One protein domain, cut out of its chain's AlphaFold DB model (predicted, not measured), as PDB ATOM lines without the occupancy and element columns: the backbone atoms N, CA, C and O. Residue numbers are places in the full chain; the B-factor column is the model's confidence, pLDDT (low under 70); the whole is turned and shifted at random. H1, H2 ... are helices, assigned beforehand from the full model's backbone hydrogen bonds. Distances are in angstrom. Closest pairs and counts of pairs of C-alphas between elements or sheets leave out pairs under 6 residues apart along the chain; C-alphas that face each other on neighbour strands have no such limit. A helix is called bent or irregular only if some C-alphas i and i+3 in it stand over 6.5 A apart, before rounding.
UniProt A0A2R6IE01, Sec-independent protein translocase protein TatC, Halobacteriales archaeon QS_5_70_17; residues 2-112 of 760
ATOM      1  N   SER A   2      -6.397 -78.345  10.378       47.62
ATOM      2  CA  SER A   2      -5.964 -77.004   9.961       47.62
ATOM      3  C   SER A   2      -7.100 -76.343   9.189       47.62
ATOM      4  O   SER A   2      -7.301 -76.642   8.017       47.62
ATOM      5  N   SER A   3      -7.857 -75.512   9.909       52.75
ATOM      6  CA  SER A   3      -8.444 -74.250   9.446       52.75
ATOM      7  C   SER A   3      -8.822 -74.196   7.958       52.75
ATOM      8  O   SER A   3      -8.131 -73.568   7.155       52.75
ATOM      9  N   ALA A   4      -9.959 -74.796   7.612       62.41
ATOM     10  CA  ALA A   4     -10.750 -74.281   6.507       62.41
ATOM     11  C   ALA A   4     -11.270 -72.915   6.968       62.41
ATOM     12  O   ALA A   4     -12.102 -72.840   7.868       62.41
ATOM     13  N   ILE A   5     -10.689 -71.837   6.444       60.81
ATOM     14  CA  ILE A   5     -11.343 -70.530   6.512       60.81
ATOM     15  C   ILE A   5     -12.663 -70.726   5.768       60.81
ATOM     16  O   ILE A   5     -12.630 -71.156   4.615       60.81
ATOM     17  N   ASP A   6     -13.791 -70.500   6.443       74.69
ATOM     18  CA  ASP A   6     -15.116 -70.655   5.839       74.69
ATOM     19  C   ASP A   6     -15.168 -69.867   4.523       74.69
ATOM     20  O   ASP A   6     -14.705 -68.723   4.458       74.69
ATOM     21  N   GLU A   7     -15.722 -70.476   3.475       76.88
ATOM     22  CA  GLU A   7     -15.864 -69.869   2.142       76.88
ATOM     23  C   GLU A   7     -16.543 -68.487   2.229       76.88
ATOM     24  O   GLU A   7     -16.150 -67.536   1.552       76.88
ATOM     25  N   ASP A   8     -17.474 -68.336   3.175       72.75
ATOM     26  CA  ASP A   8     -18.158 -67.079   3.484       72.75
ATOM     27  C   ASP A   8     -17.217 -65.994   4.043       72.75
ATOM     28  O   ASP A   8     -17.367 -64.806   3.741       72.75
ATOM     29  N   THR A   9     -16.180 -66.372   4.797       78.00
ATOM     30  CA  THR A   9     -15.159 -65.432   5.296       78.00
ATOM     31  C   THR A   9     -14.233 -64.977   4.165       78.00
ATOM     32  O   THR A   9     -13.871 -63.803   4.078       78.00
ATOM     33  N   MET A  10     -13.868 -65.874   3.244       78.56
ATOM     34  CA  MET A  10     -13.064 -65.499   2.072       78.56
ATOM     35  C   MET A  10     -13.837 -64.580   1.125       78.56
ATOM     36  O   MET A  10     -13.277 -63.609   0.606       78.56
ATOM     37  N   ARG A  11     -15.133 -64.843   0.946       78.88
ATOM     38  CA  ARG A  11     -16.020 -64.048   0.101       78.88
ATOM     39  C   ARG A  11     -16.256 -62.645   0.655       78.88
ATOM     40  O   ARG A  11     -16.067 -61.677  -0.075       78.88
ATOM     41  N   THR A  12     -16.551 -62.514   1.947       80.25
ATOM     42  CA  THR A  12     -16.723 -61.203   2.605       80.25
ATOM     43  C   THR A  12     -15.442 -60.362   2.589       80.25
ATOM     44  O   THR A  12     -15.493 -59.156   2.348       80.25
ATOM     45  N   VAL A  13     -14.268 -60.982   2.755       81.12
ATOM     46  CA  VAL A  13     -12.970 -60.291   2.638       81.12
ATOM     47  C   VAL A  13     -12.680 -59.857   1.196       81.12
ATOM     48  O   VAL A  13     -12.151 -58.763   0.976       81.12
ATOM     49  N   ALA A  14     -13.018 -60.683   0.203       82.56
ATOM     50  CA  ALA A  14     -12.858 -60.343  -1.209       82.56
ATOM     51  C   ALA A  14     -13.811 -59.213  -1.639       82.56
ATOM     52  O   ALA A  14     -13.376 -58.274  -2.305       82.56
ATOM     53  N   GLU A  15     -15.070 -59.261  -1.201       82.38
ATOM     54  CA  GLU A  15     -16.077 -58.218  -1.423       82.38
ATOM     55  C   GLU A  15     -15.677 -56.905  -0.729       82.38
ATOM     56  O   GLU A  15     -15.700 -55.845  -1.356       82.38
ATOM     57  N   GLY A  16     -15.173 -56.967   0.509       76.19
ATOM     58  CA  GLY A  16     -14.628 -55.808   1.222       76.19
ATOM     59  C   GLY A  16     -13.401 -55.194   0.536       76.19
ATOM     60  O   GLY A  16     -13.298 -53.972   0.420       76.19
ATOM     61  N   ARG A  17     -12.482 -56.020   0.010       80.12
ATOM     62  CA  ARG A  17     -11.334 -55.549  -0.789       80.12
ATOM     63  C   ARG A  17     -11.755 -54.942  -2.122       80.12
ATOM     64  O   ARG A  17     -11.146 -53.958  -2.536       80.12
ATOM     65  N   ALA A  18     -12.755 -55.507  -2.790       80.25
ATOM     66  CA  ALA A  18     -13.279 -54.976  -4.043       80.25
ATOM     67  C   ALA A  18     -13.952 -53.614  -3.823       80.25
ATOM     68  O   ALA A  18     -13.602 -52.656  -4.510       80.25
ATOM     69  N   ALA A  19     -14.799 -53.492  -2.796       73.56
ATOM     70  CA  ALA A  19     -15.442 -52.235  -2.413       73.56
ATOM     71  C   ALA A  19     -14.419 -51.156  -2.011       73.56
ATOM     72  O   ALA A  19     -14.475 -50.026  -2.497       73.56
ATOM     73  N   MET A  20     -13.418 -51.511  -1.196       68.81
ATOM     74  CA  MET A  20     -12.296 -50.618  -0.866       68.81
ATOM     75  C   MET A  20     -11.491 -50.223  -2.108       68.81
ATOM     76  O   MET A  20     -11.102 -49.066  -2.254       68.81
ATOM     77  N   GLY A  21     -11.249 -51.164  -3.022       77.75
ATOM     78  CA  GLY A  21     -10.542 -50.917  -4.275       77.75
ATOM     79  C   GLY A  21     -11.297 -49.969  -5.207       77.75
ATOM     80  O   GLY A  21     -10.682 -49.092  -5.814       77.75
ATOM     81  N   GLU A  22     -12.619 -50.098  -5.296       76.31
ATOM     82  CA  GLU A  22     -13.478 -49.193  -6.063       76.31
ATOM     83  C   GLU A  22     -13.544 -47.799  -5.437       76.31
ATOM     84  O   GLU A  22     -13.350 -46.814  -6.154       76.31
ATOM     85  N   MET A  23     -13.696 -47.696  -4.110       69.38
ATOM     86  CA  MET A  23     -13.615 -46.419  -3.387       69.38
ATOM     87  C   MET A  23     -12.268 -45.723  -3.602       69.38
ATOM     88  O   MET A  23     -12.232 -44.534  -3.920       69.38
ATOM     89  N   LEU A  24     -11.154 -46.450  -3.468       75.06
ATOM     90  CA  LEU A  24      -9.815 -45.893  -3.662       75.06
ATOM     91  C   LEU A  24      -9.579 -45.468  -5.112       75.06
ATOM     92  O   LEU A  24      -9.001 -44.409  -5.342       75.06
ATOM     93  N   ARG A  25     -10.055 -46.236  -6.101       80.12
ATOM     94  CA  ARG A  25      -9.959 -45.859  -7.524       80.12
ATOM     95  C   ARG A  25     -10.815 -44.640  -7.856       80.12
ATOM     96  O   ARG A  25     -10.362 -43.782  -8.612       80.12
ATOM     97  N   ALA A  26     -12.020 -44.545  -7.297       72.75
ATOM     98  CA  ALA A  26     -12.880 -43.376  -7.446       72.75
ATOM     99  C   ALA A  26     -12.221 -42.130  -6.832       72.75
ATOM    100  O   ALA A  26     -12.060 -41.119  -7.518       72.75
ATOM    101  N   ALA A  27     -11.720 -42.242  -5.596       74.50
ATOM    102  CA  ALA A  27     -10.990 -41.174  -4.919       74.50
ATOM    103  C   ALA A  27      -9.718 -40.766  -5.681       74.50
ATOM    104  O   ALA A  27      -9.468 -39.580  -5.875       74.50
ATOM    105  N   GLN A  28      -8.938 -41.730  -6.183       83.38
ATOM    106  CA  GLN A  28      -7.731 -41.472  -6.970       83.38
ATOM    107  C   GLN A  28      -8.049 -40.742  -8.281       83.38
ATOM    108  O   GLN A  28      -7.338 -39.807  -8.642       83.38
ATOM    109  N   LYS A  29      -9.114 -41.135  -8.990       85.19
ATOM    110  CA  LYS A  29      -9.526 -40.506 -10.254       85.19
ATOM    111  C   LYS A  29      -9.903 -39.039 -10.067       85.19
ATOM    112  O   LYS A  29      -9.563 -38.204 -10.905       85.19
ATOM    113  N   ASP A  30     -10.608 -38.718  -8.991       85.88
ATOM    114  CA  ASP A  30     -10.988 -37.338  -8.706       85.88
ATOM    115  C   ASP A  30      -9.808 -36.526  -8.164       85.88
ATOM    116  O   ASP A  30      -9.585 -35.400  -8.618       85.88
ATOM    117  N   LEU A  31      -8.961 -37.127  -7.323       88.12
ATOM    118  CA  LEU A  31      -7.716 -36.512  -6.859       88.12
ATOM    119  C   LEU A  31      -6.743 -36.228  -8.016       88.12
ATOM    120  O   LEU A  31      -6.068 -35.206  -7.999       88.12
ATOM    121  N   GLN A  32      -6.697 -37.067  -9.057       91.69
ATOM    122  CA  GLN A  32      -5.896 -36.812 -10.261       91.69
ATOM    123  C   GLN A  32      -6.322 -35.525 -10.974       91.69
ATOM    124  O   GLN A  32      -5.465 -34.751 -11.389       91.69
ATOM    125  N   LYS A  33      -7.627 -35.249 -11.093       92.31
ATOM    126  CA  LYS A  33      -8.113 -34.000 -11.712       92.31
ATOM    127  C   LYS A  33      -7.714 -32.786 -10.877       92.31
ATOM    128  O   LYS A  33      -7.264 -31.787 -11.432       92.31
ATOM    129  N   VAL A  34      -7.839 -32.895  -9.554       92.88
ATOM    130  CA  VAL A  34      -7.378 -31.865  -8.612       92.88
ATOM    131  C   VAL A  34      -5.869 -31.649  -8.763       92.88
ATOM    132  O   VAL A  34      -5.427 -30.511  -8.878       92.88
ATOM    133  N   ALA A  35      -5.088 -32.730  -8.846       93.38
ATOM    134  CA  ALA A  35      -3.643 -32.683  -9.036       93.38
ATOM    135  C   ALA A  35      -3.244 -32.052 -10.379       93.38
ATOM    136  O   ALA A  35      -2.273 -31.306 -10.429       93.38
ATOM    137  N   VAL A  36      -3.997 -32.284 -11.459       95.75
ATOM    138  CA  VAL A  36      -3.767 -31.618 -12.751       95.75
ATOM    139  C   VAL A  36      -3.978 -30.111 -12.627       95.75
ATOM    140  O   VAL A  36      -3.122 -29.350 -13.063       95.75
ATOM    141  N   VAL A  37      -5.070 -29.664 -12.000       95.56
ATOM    142  CA  VAL A  37      -5.322 -28.225 -11.789       95.56
ATOM    143  C   VAL A  37      -4.251 -27.607 -10.889       95.56
ATOM    144  O   VAL A  37      -3.737 -26.535 -11.202       95.56
ATOM    145  N   PHE A  38      -3.854 -28.314  -9.828       96.44
ATOM    146  CA  PHE A  38      -2.739 -27.930  -8.965       96.44
ATOM    147  C   PHE A  38      -1.435 -27.763  -9.756       96.44
ATOM    148  O   PHE A  38      -0.781 -26.732  -9.635       96.44
ATOM    149  N   LEU A  39      -1.070 -28.741 -10.594       96.31
ATOM    150  CA  LEU A  39       0.151 -28.715 -11.405       96.31
ATOM    151  C   LEU A  39       0.117 -27.618 -12.470       96.31
ATOM    152  O   LEU A  39       1.127 -26.954 -12.680       96.31
ATOM    153  N   VAL A  40      -1.030 -27.399 -13.120       96.94
ATOM    154  CA  VAL A  40      -1.212 -26.298 -14.078       96.94
ATOM    155  C   VAL A  40      -1.057 -24.952 -13.379       96.94
ATOM    156  O   VAL A  40      -0.375 -24.078 -13.906       96.94
ATOM    157  N   GLY A  41      -1.626 -24.795 -12.181       95.31
ATOM    158  CA  GLY A  41      -1.428 -23.608 -11.353       95.31
ATOM    159  C   GLY A  41       0.039 -23.419 -10.971       95.31
ATOM    160  O   GLY A  41       0.614 -22.374 -11.250       95.31
ATOM    161  N   LEU A  42       0.674 -24.455 -10.423       96.00
ATOM    162  CA  LEU A  42       2.071 -24.428  -9.990       96.00
ATOM    163  C   LEU A  42       3.029 -24.092 -11.138       96.00
ATOM    164  O   LEU A  42       3.817 -23.152 -11.028       96.00
ATOM    165  N   LEU A  43       2.950 -24.823 -12.251       96.44
ATOM    166  CA  LEU A  43       3.818 -24.604 -13.408       96.44
ATOM    167  C   LEU A  43       3.484 -23.286 -14.105       96.44
ATOM    168  O   LEU A  43       4.394 -22.548 -14.474       96.44
ATOM    169  N   GLY A  44       2.199 -22.954 -14.241       95.81
ATOM    170  CA  GLY A  44       1.748 -21.693 -14.824       95.81
ATOM    171  C   GLY A  44       2.274 -20.485 -14.054       95.81
ATOM    172  O   GLY A  44       2.783 -19.545 -14.662       95.81
ATOM    173  N   THR A  45       2.244 -20.530 -12.721       94.44
ATOM    174  CA  THR A  45       2.806 -19.481 -11.865       94.44
ATOM    175  C   THR A  45       4.326 -19.400 -11.973       94.44
ATOM    176  O   THR A  45       4.855 -18.296 -12.080       94.44
ATOM    177  N   ILE A  46       5.040 -20.531 -12.003       93.62
ATOM    178  CA  ILE A  46       6.500 -20.537 -12.197       93.62
ATOM    179  C   ILE A  46       6.867 -19.895 -13.540       93.62
ATOM    180  O   ILE A  46       7.723 -19.013 -13.580       93.62
ATOM    181  N   LEU A  47       6.189 -20.283 -14.626       93.69
ATOM    182  CA  LEU A  47       6.416 -19.717 -15.957       93.69
ATOM    183  C   LEU A  47       6.078 -18.223 -15.997       93.69
ATOM    184  O   LEU A  47       6.852 -17.432 -16.532       93.69
ATOM    185  N   TYR A  48       4.959 -17.816 -15.392       93.44
ATOM    186  CA  TYR A  48       4.585 -16.408 -15.287       93.44
ATOM    187  C   TYR A  48       5.647 -15.589 -14.545       93.44
ATOM    188  O   TYR A  48       6.070 -14.544 -15.041       93.44
ATOM    189  N   LEU A  49       6.116 -16.065 -13.387       90.69
ATOM    190  CA  LEU A  49       7.160 -15.392 -12.614       90.69
ATOM    191  C   LEU A  49       8.474 -15.316 -13.391       90.69
ATOM    192  O   LEU A  49       9.126 -14.276 -13.369       90.69
ATOM    193  N   TYR A  50       8.838 -16.396 -14.082       87.75
ATOM    194  CA  TYR A  50      10.053 -16.480 -14.886       87.75
ATOM    195  C   TYR A  50      10.064 -15.473 -16.044       87.75
ATOM    196  O   TYR A  50      11.056 -14.772 -16.217       87.75
ATOM    197  N   TYR A  51       8.968 -15.361 -16.804       89.88
ATOM    198  CA  TYR A  51       8.916 -14.485 -17.981       89.88
ATOM    199  C   TYR A  51       8.521 -13.034 -17.673       89.88
ATOM    200  O   TYR A  51       9.004 -12.126 -18.345       89.88
ATOM    201  N   TYR A  52       7.647 -12.800 -16.689       89.31
ATOM    202  CA  TYR A  52       7.027 -11.484 -16.465       89.31
ATOM    203  C   TYR A  52       7.069 -11.028 -15.006       89.31
ATOM    204  O   TYR A  52       7.396  -9.873 -14.730       89.31
ATOM    205  N   GLY A  53       6.742 -11.913 -14.060       84.81
ATOM    206  CA  GLY A  53       6.502 -11.523 -12.670       84.81
ATOM    207  C   GLY A  53       7.713 -10.882 -11.995       84.81
ATOM    208  O   GLY A  53       7.556  -9.871 -11.316       84.81
ATOM    209  N   TRP A  54       8.932 -11.374 -12.242       83.88
ATOM    210  CA  TRP A  54      10.138 -10.760 -11.673       83.88
ATOM    211  C   TRP A  54      10.391  -9.332 -12.149       83.88
ATOM    212  O   TRP A  54      10.868  -8.513 -11.366       83.88
ATOM    213  N   ALA A  55      10.061  -9.015 -13.402       83.69
ATOM    214  CA  ALA A  55      10.224  -7.663 -13.927       83.69
ATOM    215  C   ALA A  55       9.285  -6.680 -13.212       83.69
ATOM    216  O   ALA A  55       9.712  -5.588 -12.842       83.69
ATOM    217  N   VAL A  56       8.036  -7.092 -12.965       82.56
ATOM    218  CA  VAL A  56       7.042  -6.296 -12.225       82.56
ATOM    219  C   VAL A  56       7.468  -6.120 -10.770       82.56
ATOM    220  O   VAL A  56       7.602  -4.994 -10.306       82.56
ATOM    221  N   LEU A  57       7.768  -7.224 -10.083       81.81
ATOM    222  CA  LEU A  57       8.196  -7.231  -8.683       81.81
ATOM    223  C   LEU A  57       9.446  -6.365  -8.460       81.81
ATOM    224  O   LEU A  57       9.500  -5.576  -7.522       81.81
ATOM    225  N   LYS A  58      10.439  -6.454  -9.354       79.44
ATOM    226  CA  LYS A  58      11.643  -5.618  -9.287       79.44
ATOM    227  C   LYS A  58      11.329  -4.142  -9.533       79.44
ATOM    228  O   LYS A  58      11.865  -3.296  -8.825       79.44
ATOM    229  N   ARG A  59      10.487  -3.823 -10.523       80.69
ATOM    230  CA  ARG A  59      10.087  -2.439 -10.814       80.69
ATOM    231  C   ARG A  59       9.381  -1.808  -9.620       80.69
ATOM    232  O   ARG A  59       9.690  -0.676  -9.271       80.69
ATOM    233  N   ASP A  60       8.467  -2.547  -9.008       76.38
ATOM    234  CA  ASP A  60       7.667  -2.048  -7.899       76.38
ATOM    235  C   ASP A  60       8.500  -1.951  -6.613       76.38
ATOM    236  O   ASP A  60       8.322  -1.017  -5.841       76.38
ATOM    237  N   LEU A  61       9.487  -2.826  -6.397       73.94
ATOM    238  CA  LEU A  61      10.465  -2.633  -5.323       73.94
ATOM    239  C   LEU A  61      11.284  -1.344  -5.527       73.94
ATOM    240  O   LEU A  61      11.391  -0.526  -4.617       73.94
ATOM    241  N   LEU A  62      11.814  -1.138  -6.736       73.12
ATOM    242  CA  LEU A  62      12.636   0.031  -7.074       73.12
ATOM    243  C   LEU A  62      11.841   1.344  -7.118       73.12
ATOM    244  O   LEU A  62      12.411   2.413  -6.937       73.12
ATOM    245  N   SER A  63      10.524   1.308  -7.340       70.38
ATOM    246  CA  SER A  63       9.712   2.532  -7.322       70.38
ATOM    247  C   SER A  63       9.519   3.102  -5.919       70.38
ATOM    248  O   SER A  63       9.156   4.266  -5.787       70.38
ATOM    249  N   HIS A  64       9.721   2.287  -4.879       64.44
ATOM    250  CA  HIS A  64       9.551   2.697  -3.486       64.44
ATOM    251  C   HIS A  64      10.888   2.935  -2.771       64.44
ATOM    252  O   HIS A  64      10.894   3.279  -1.588       64.44
ATOM    253  N   THR A  65      12.033   2.724  -3.429       61.59
ATOM    254  CA  THR A  65      13.353   2.937  -2.819       61.59
ATOM    255  C   THR A  65      14.417   3.180  -3.889       61.59
ATOM    256  O   THR A  65      14.478   2.449  -4.868       61.59
ATOM    257  N   GLU A  66      15.330   4.126  -3.658       58.28
ATOM    258  CA  GLU A  66      16.548   4.316  -4.472       58.28
ATOM    259  C   GLU A  66      17.616   3.220  -4.241       58.28
ATOM    260  O   GLU A  66      18.773   3.377  -4.615       58.28
ATOM    261  N   ALA A  67      17.252   2.118  -3.581       58.28
ATOM    262  CA  ALA A  67      18.192   1.140  -3.055       58.28
ATOM    263  C   ALA A  67      18.493  -0.006  -4.018       58.28
ATOM    264  O   ALA A  67      17.672  -0.418  -4.842       58.28
ATOM    265  N   ASP A  68      19.670  -0.588  -3.822       60.31
ATOM    266  CA  ASP A  68      20.109  -1.755  -4.562       60.31
ATOM    267  C   ASP A  68      19.360  -3.021  -4.117       60.31
ATOM    268  O   ASP A  68      19.221  -3.334  -2.930       60.31
ATOM    269  N   VAL A  69      18.923  -3.800  -5.106       64.12
ATOM    270  CA  VAL A  69      18.199  -5.059  -4.906       64.12
ATOM    271  C   VAL A  69      19.169  -6.232  -4.983       64.12
ATOM    272  O   VAL A  69      19.783  -6.463  -6.025       64.12
ATOM    273  N   PHE A  70      19.242  -7.030  -3.913       66.44
ATOM    274  CA  PHE A  70      20.170  -8.164  -3.830       66.44
ATOM    275  C   PHE A  70      19.459  -9.518  -3.690       66.44
ATOM    276  O   PHE A  70      18.469  -9.674  -2.966       66.44
ATOM    277  N   ALA A  71      20.005 -10.540  -4.346       61.81
ATOM    278  CA  ALA A  71      19.716 -11.939  -4.050       61.81
ATOM    279  C   ALA A  71      20.884 -12.507  -3.234       61.81
ATOM    280  O   ALA A  71      22.031 -12.390  -3.655       61.81
ATOM    281  N   ILE A  72      20.598 -13.080  -2.059       71.31
ATOM    282  CA  ILE A  72      21.640 -13.588  -1.149       71.31
ATOM    283  C   ILE A  72      22.259 -14.857  -1.731       71.31
ATOM    284  O   ILE A  72      23.479 -14.968  -1.812       71.31
ATOM    285  N   THR A  73      21.417 -15.806  -2.155       77.50
ATOM    286  CA  THR A  73      21.872 -17.007  -2.852       77.50
ATOM    287  C   THR A  73      21.210 -17.132  -4.227       77.50
ATOM    288  O   THR A  73      20.053 -16.733  -4.399       77.50
ATOM    289  N   PRO A  74      21.904 -17.725  -5.219       73.44
ATOM    290  CA  PRO A  74      21.321 -17.968  -6.538       73.44
ATOM    291  C   PRO A  74      20.114 -18.920  -6.506       73.44
ATOM    292  O   PRO A  74      19.217 -18.815  -7.338       73.44
ATOM    293  N   PHE A  75      20.081 -19.850  -5.545       79.88
ATOM    294  CA  PHE A  75      19.033 -20.868  -5.440       79.88
ATOM    295  C   PHE A  75      17.725 -20.328  -4.839       79.88
ATOM    296  O   PHE A  75      16.647 -20.808  -5.198       79.88
ATOM    297  N   ASP A  76      17.794 -19.302  -3.982       82.62
ATOM    298  CA  ASP A  76      16.623 -18.758  -3.276       82.62
ATOM    299  C   ASP A  76      15.526 -18.263  -4.226       82.62
ATOM    300  O   ASP A  76      14.340 -18.410  -3.933       82.62
ATOM    301  N   VAL A  77      15.900 -17.712  -5.386       83.88
ATOM    302  CA  VAL A  77      14.947 -17.201  -6.385       83.88
ATOM    303  C   VAL A  77      14.105 -18.337  -6.974       83.88
ATOM    304  O   VAL A  77      12.885 -18.212  -7.077       83.88
ATOM    305  N   ILE A  78      14.735 -19.467  -7.312       86.38
ATOM    306  CA  ILE A  78      14.056 -20.651  -7.864       86.38
ATOM    307  C   ILE A  78      13.179 -21.298  -6.791       86.38
ATOM    308  O   ILE A  78      12.020 -21.634  -7.043       86.38
ATOM    309  N   LEU A  79      13.712 -21.436  -5.573       88.44
ATOM    310  CA  LEU A  79      12.965 -21.990  -4.449       88.44
ATOM    311  C   LEU A  79      11.721 -21.148  -4.149       88.44
ATOM    312  O   LEU A  79      10.647 -21.692  -3.899       88.44
ATOM    313  N   LEU A  80      11.839 -19.823  -4.225       89.69
ATOM    314  CA  LEU A  80      10.716 -18.921  -4.037       89.69
ATOM    315  C   LEU A  80       9.656 -19.061  -5.133       89.69
ATOM    316  O   LEU A  80       8.471 -19.123  -4.815       89.69
ATOM    317  N   GLN A  81      10.047 -19.169  -6.406       90.69
ATOM    318  CA  GLN A  81       9.089 -19.438  -7.487       90.69
ATOM    319  C   GLN A  81       8.303 -20.727  -7.226       90.69
ATOM    320  O   GLN A  81       7.086 -20.747  -7.404       90.69
ATOM    321  N   ALA A  82       8.980 -21.779  -6.757       91.12
ATOM    322  CA  ALA A  82       8.333 -23.033  -6.392       91.12
ATOM    323  C   ALA A  82       7.385 -22.871  -5.191       91.12
ATOM    324  O   ALA A  82       6.267 -23.379  -5.241       91.12
ATOM    325  N   LYS A  83       7.777 -22.128  -4.144       92.06
ATOM    326  CA  LYS A  83       6.906 -21.822  -2.992       92.06
ATOM    327  C   LYS A  83       5.648 -21.057  -3.416       92.06
ATOM    328  O   LYS A  83       4.546 -21.454  -3.045       92.06
ATOM    329  N   ILE A  84       5.798 -19.992  -4.213       92.50
ATOM    330  CA  ILE A  84       4.669 -19.197  -4.723       92.50
ATOM    331  C   ILE A  84       3.772 -20.076  -5.600       92.50
ATOM    332  O   ILE A  84       2.558 -20.097  -5.411       92.50
ATOM    333  N   GLY A  85       4.365 -20.844  -6.520       94.06
ATOM    334  CA  GLY A  85       3.637 -21.770  -7.385       94.06
ATOM    335  C   GLY A  85       2.871 -22.836  -6.602       94.06
ATOM    336  O   GLY A  85       1.731 -23.131  -6.941       94.06
ATOM    337  N   LEU A  86       3.438 -23.367  -5.517       94.75
ATOM    338  CA  LEU A  86       2.762 -24.326  -4.641       94.75
ATOM    339  C   LEU A  86       1.539 -23.710  -3.963       94.75
ATOM    340  O   LEU A  86       0.471 -24.320  -3.967       94.75
ATOM    341  N   ILE A  87       1.670 -22.496  -3.428       92.94
ATOM    342  CA  ILE A  87       0.565 -21.782  -2.776       92.94
ATOM    343  C   ILE A  87      -0.545 -21.468  -3.786       92.94
ATOM    344  O   ILE A  87      -1.705 -21.805  -3.554       92.94
ATOM    345  N   VAL A  88      -0.202 -20.875  -4.934       92.94
ATOM    346  CA  VAL A  88      -1.182 -20.518  -5.974       92.94
ATOM    347  C   VAL A  88      -1.831 -21.768  -6.571       92.94
ATOM    348  O   VAL A  88      -3.050 -21.813  -6.723       92.94
ATOM    349  N   GLY A  89      -1.045 -22.811  -6.840       94.38
ATOM    350  CA  GLY A  89      -1.543 -24.107  -7.293       94.38
ATOM    351  C   GLY A  89      -2.533 -24.722  -6.305       94.38
ATOM    352  O   GLY A  89      -3.591 -25.193  -6.720       94.38
ATOM    353  N   ALA A  90      -2.244 -24.671  -5.000       92.88
ATOM    354  CA  ALA A  90      -3.147 -25.166  -3.960       92.88
ATOM    355  C   ALA A  90      -4.461 -24.371  -3.912       92.88
ATOM    356  O   ALA A  90      -5.533 -24.970  -3.838       92.88
ATOM    357  N   ILE A  91      -4.396 -23.042  -4.022       90.94
ATOM    358  CA  ILE A  91      -5.580 -22.169  -4.045       90.94
ATOM    359  C   ILE A  91      -6.448 -22.457  -5.272       90.94
ATOM    360  O   ILE A  91      -7.661 -22.590  -5.141       90.94
ATOM    361  N   LEU A  92      -5.849 -22.603  -6.458       91.44
ATOM    362  CA  LEU A  92      -6.581 -22.934  -7.685       91.44
ATOM    363  C   LEU A  92      -7.182 -24.346  -7.644       91.44
ATOM    364  O   LEU A  92      -8.256 -24.581  -8.199       91.44
ATOM    365  N   ALA A  93      -6.513 -25.283  -6.972       92.75
ATOM    366  CA  ALA A  93      -7.002 -26.642  -6.789       92.75
ATOM    367  C   ALA A  93      -8.135 -26.738  -5.753       92.75
ATOM    368  O   ALA A  93      -8.965 -27.640  -5.857       92.75
ATOM    369  N   LEU A  94      -8.210 -25.816  -4.786       89.94
ATOM    370  CA  LEU A  94      -9.151 -25.881  -3.663       89.94
ATOM    371  C   LEU A  94     -10.635 -25.907  -4.094       89.94
ATOM    372  O   LEU A  94     -11.349 -26.802  -3.637       89.94
ATOM    373  N   PRO A  95     -11.137 -25.039  -4.999       85.62
ATOM    374  CA  PRO A  95     -12.525 -25.122  -5.469       85.62
ATOM    375  C   PRO A  95     -12.846 -26.450  -6.161       85.62
ATOM    376  O   PRO A  95     -13.934 -27.002  -6.000       85.62
ATOM    377  N   VAL A  96     -11.884 -26.982  -6.920       88.00
ATOM    378  CA  VAL A  96     -12.017 -28.255  -7.641       88.00
ATOM    379  C   VAL A  96     -12.034 -29.423  -6.657       88.00
ATOM    380  O   VAL A  96     -12.858 -30.328  -6.791       88.00
ATOM    381  N   LEU A  97     -11.186 -29.367  -5.627       88.69
ATOM    382  CA  LEU A  97     -11.163 -30.328  -4.530       88.69
ATOM    383  C   LEU A  97     -12.505 -30.354  -3.796       88.69
ATOM    384  O   LEU A  97     -13.071 -31.427  -3.625       88.69
ATOM    385  N   ILE A  98     -13.051 -29.189  -3.431       83.12
ATOM    386  CA  ILE A  98     -14.362 -29.085  -2.770       83.12
ATOM    387  C   ILE A  98     -15.469 -29.655  -3.669       83.12
ATOM    388  O   ILE A  98     -16.333 -30.393  -3.198       83.12
ATOM    389  N   TYR A  99     -15.433 -29.368  -4.974       82.88
ATOM    390  CA  TYR A  99     -16.436 -29.855  -5.923       82.88
ATOM    391  C   TYR A  99     -16.473 -31.383  -6.038       82.88
ATOM    392  O   TYR A  99     -17.567 -31.943  -6.154       82.88
ATOM    393  N   PHE A 100     -15.315 -32.049  -6.027       85.19
ATOM    394  CA  PHE A 100     -15.238 -33.513  -6.067       85.19
ATOM    395  C   PHE A 100     -15.439 -34.155  -4.690       85.19
ATOM    396  O   PHE A 100     -16.041 -35.219  -4.598       85.19
ATOM    397  N   ALA A 101     -15.024 -33.489  -3.608       82.75
ATOM    398  CA  ALA A 101     -15.239 -33.967  -2.243       82.75
ATOM    399  C   ALA A 101     -16.711 -33.891  -1.795       82.75
ATOM    400  O   ALA A 101     -17.074 -34.527  -0.806       82.75
ATOM    401  N   ARG A 102     -17.565 -33.135  -2.503       79.19
ATOM    402  CA  ARG A 102     -18.967 -32.890  -2.121       79.19
ATOM    403  C   ARG A 102     -19.769 -34.173  -1.862       79.19
ATOM    404  O   ARG A 102     -20.587 -34.188  -0.952       79.19
ATOM    405  N   ASP A 103     -19.561 -35.217  -2.668       76.75
ATOM    406  CA  ASP A 103     -20.390 -36.423  -2.616       76.75
ATOM    407  C   ASP A 103     -20.024 -37.208  -1.336       76.75
ATOM    408  O   ASP A 103     -20.900 -37.549  -0.549       76.75
ATOM    409  N   ALA A 104     -18.729 -37.290  -1.009       78.31
ATOM    410  CA  ALA A 104     -18.245 -37.846   0.258       78.31
ATOM    411  C   ALA A 104     -18.630 -37.003   1.495       78.31
ATOM    412  O   ALA A 104     -18.880 -37.543   2.573       78.31
ATOM    413  N   LEU A 105     -18.674 -35.671   1.363       78.12
ATOM    414  CA  LEU A 105     -19.158 -34.769   2.418       78.12
ATOM    415  C   LEU A 105     -20.653 -34.977   2.688       78.12
ATOM    416  O   LEU A 105     -21.083 -34.914   3.839       78.12
ATOM    417  N   ARG A 106     -21.432 -35.253   1.637       78.62
ATOM    418  CA  ARG A 106     -22.866 -35.532   1.724       78.62
ATOM    419  C   ARG A 106     -23.149 -36.854   2.417       78.62
ATOM    420  O   ARG A 106     -24.007 -36.880   3.292       78.62
ATOM    421  N   ASP A 107     -22.383 -37.893   2.101       80.44
ATOM    422  CA  ASP A 107     -22.505 -39.201   2.755       80.44
ATOM    423  C   ASP A 107     -22.225 -39.124   4.266       80.44
ATOM    424  O   ASP A 107     -22.777 -39.892   5.048       80.44
ATOM    425  N   ARG A 108     -21.398 -38.161   4.695       78.50
ATOM    426  CA  ARG A 108     -21.071 -37.904   6.108       78.50
ATOM    427  C   ARG A 108     -21.993 -36.897   6.802       78.50
ATOM    428  O   ARG A 108     -21.751 -36.567   7.958       78.50
ATOM    429  N   GLY A 109     -23.003 -36.368   6.114       75.69
ATOM    430  CA  GLY A 109     -23.924 -35.369   6.671       75.69
ATOM    431  C   GLY A 109     -23.340 -33.956   6.827       75.69
ATOM    432  O   GLY A 109     -23.995 -33.091   7.397       75.69
ATOM    433  N   TYR A 110     -22.141 -33.683   6.299       72.69
ATOM    434  CA  TYR A 110     -21.498 -32.359   6.346       72.69
ATOM    435  C   TYR A 110     -21.823 -31.474   5.132       72.69
ATOM    436  O   TYR A 110     -21.273 -30.381   4.991       72.69
ATOM    437  N   TRP A 111     -22.690 -31.937   4.230       69.50
ATOM    438  CA  TRP A 111     -23.143 -31.184   3.062       69.50
ATOM    439  C   TRP A 111     -24.641 -30.868   3.182       69.50
ATOM    440  O   TRP A 111     -25.391 -31.747   3.610       69.50
ATOM    441  N   PRO A 112     -25.109 -29.671   2.774       65.50
ATOM    442  CA  PRO A 112     -26.528 -29.323   2.830       65.50
ATOM    443  C   PRO A 112     -27.416 -30.374   2.149       65.50
ATOM    444  O   PRO A 112     -27.135 -30.803   1.025       65.50
TER     445      PRO A 112
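What this domain is: This is residues 2 to 112 of the 760 residues of the protein "Sec-independent protein translocase protein TatC" of Halobacteriales archaeon QS_5_70_17 (UniProt A0A2R6IE01). Two long helices cross at a slant: H2 folds back over the later part of H1a, the long arm of the bent helix H1. Residues 2 to 26 stick out at one end as a free arm that makes much of the length, and the short arm H1b turns off at the other end. The printed part has 111 residues with two named helices, H1 then H2, no named strand, and the class is all helix. It is extended, with a radius of gyration of the C-alphas of 24.1 A and spans of 83 by 41 by 20 A.

Where its parts are: Find C-alpha 7 at (-15.864, -69.869, 2.142), where H1, residues 7 to 63, begins. By its hydrogen bonds it was assigned as one helix, but it is bent: C-alphas 51 and 54 are 7.4 A apart. H1a, residues 7 to 51, is 63.9 A long; H1b is residues 54 to 63. Then find C-alpha 74 at (21.321, -17.968, -6.538); from there H2, residues 74 to 107, runs 49.6 A to C-alpha 107 at (-22.505, -39.201, 2.755). H2 has a kink of 48 degrees near residue 97 and is only just irregular, with C-alphas 100 and 103 6.8 A apart.

How they stand to each other: Look at residues 30 to 49, with which alone H1a touches H2; the closest C-alphas, of Leu 42 and Gly 85, are 4.0 A apart. They run opposite ways at a steep tilt of 42 degrees. H1a and H1b stand at a steep tilt of 50 degrees. H1b and H2 are apart. Every O i to N i+4 pair is within hydrogen-bond range in H1b, against 40 of 41 in H1a and 25 of 30 in H2.

The domain as a whole: The two C-alphas farthest apart, of Ser 2 and Glu 66, are 85.6 A apart. The printed part has no cut, and the link from H1 to H2, 10 residues, is short. Look for pLDDT under 70 at residues 2 to 5, 20, 23, 64 to 71 and 111 to 112; the mean of the printed part is 81.5.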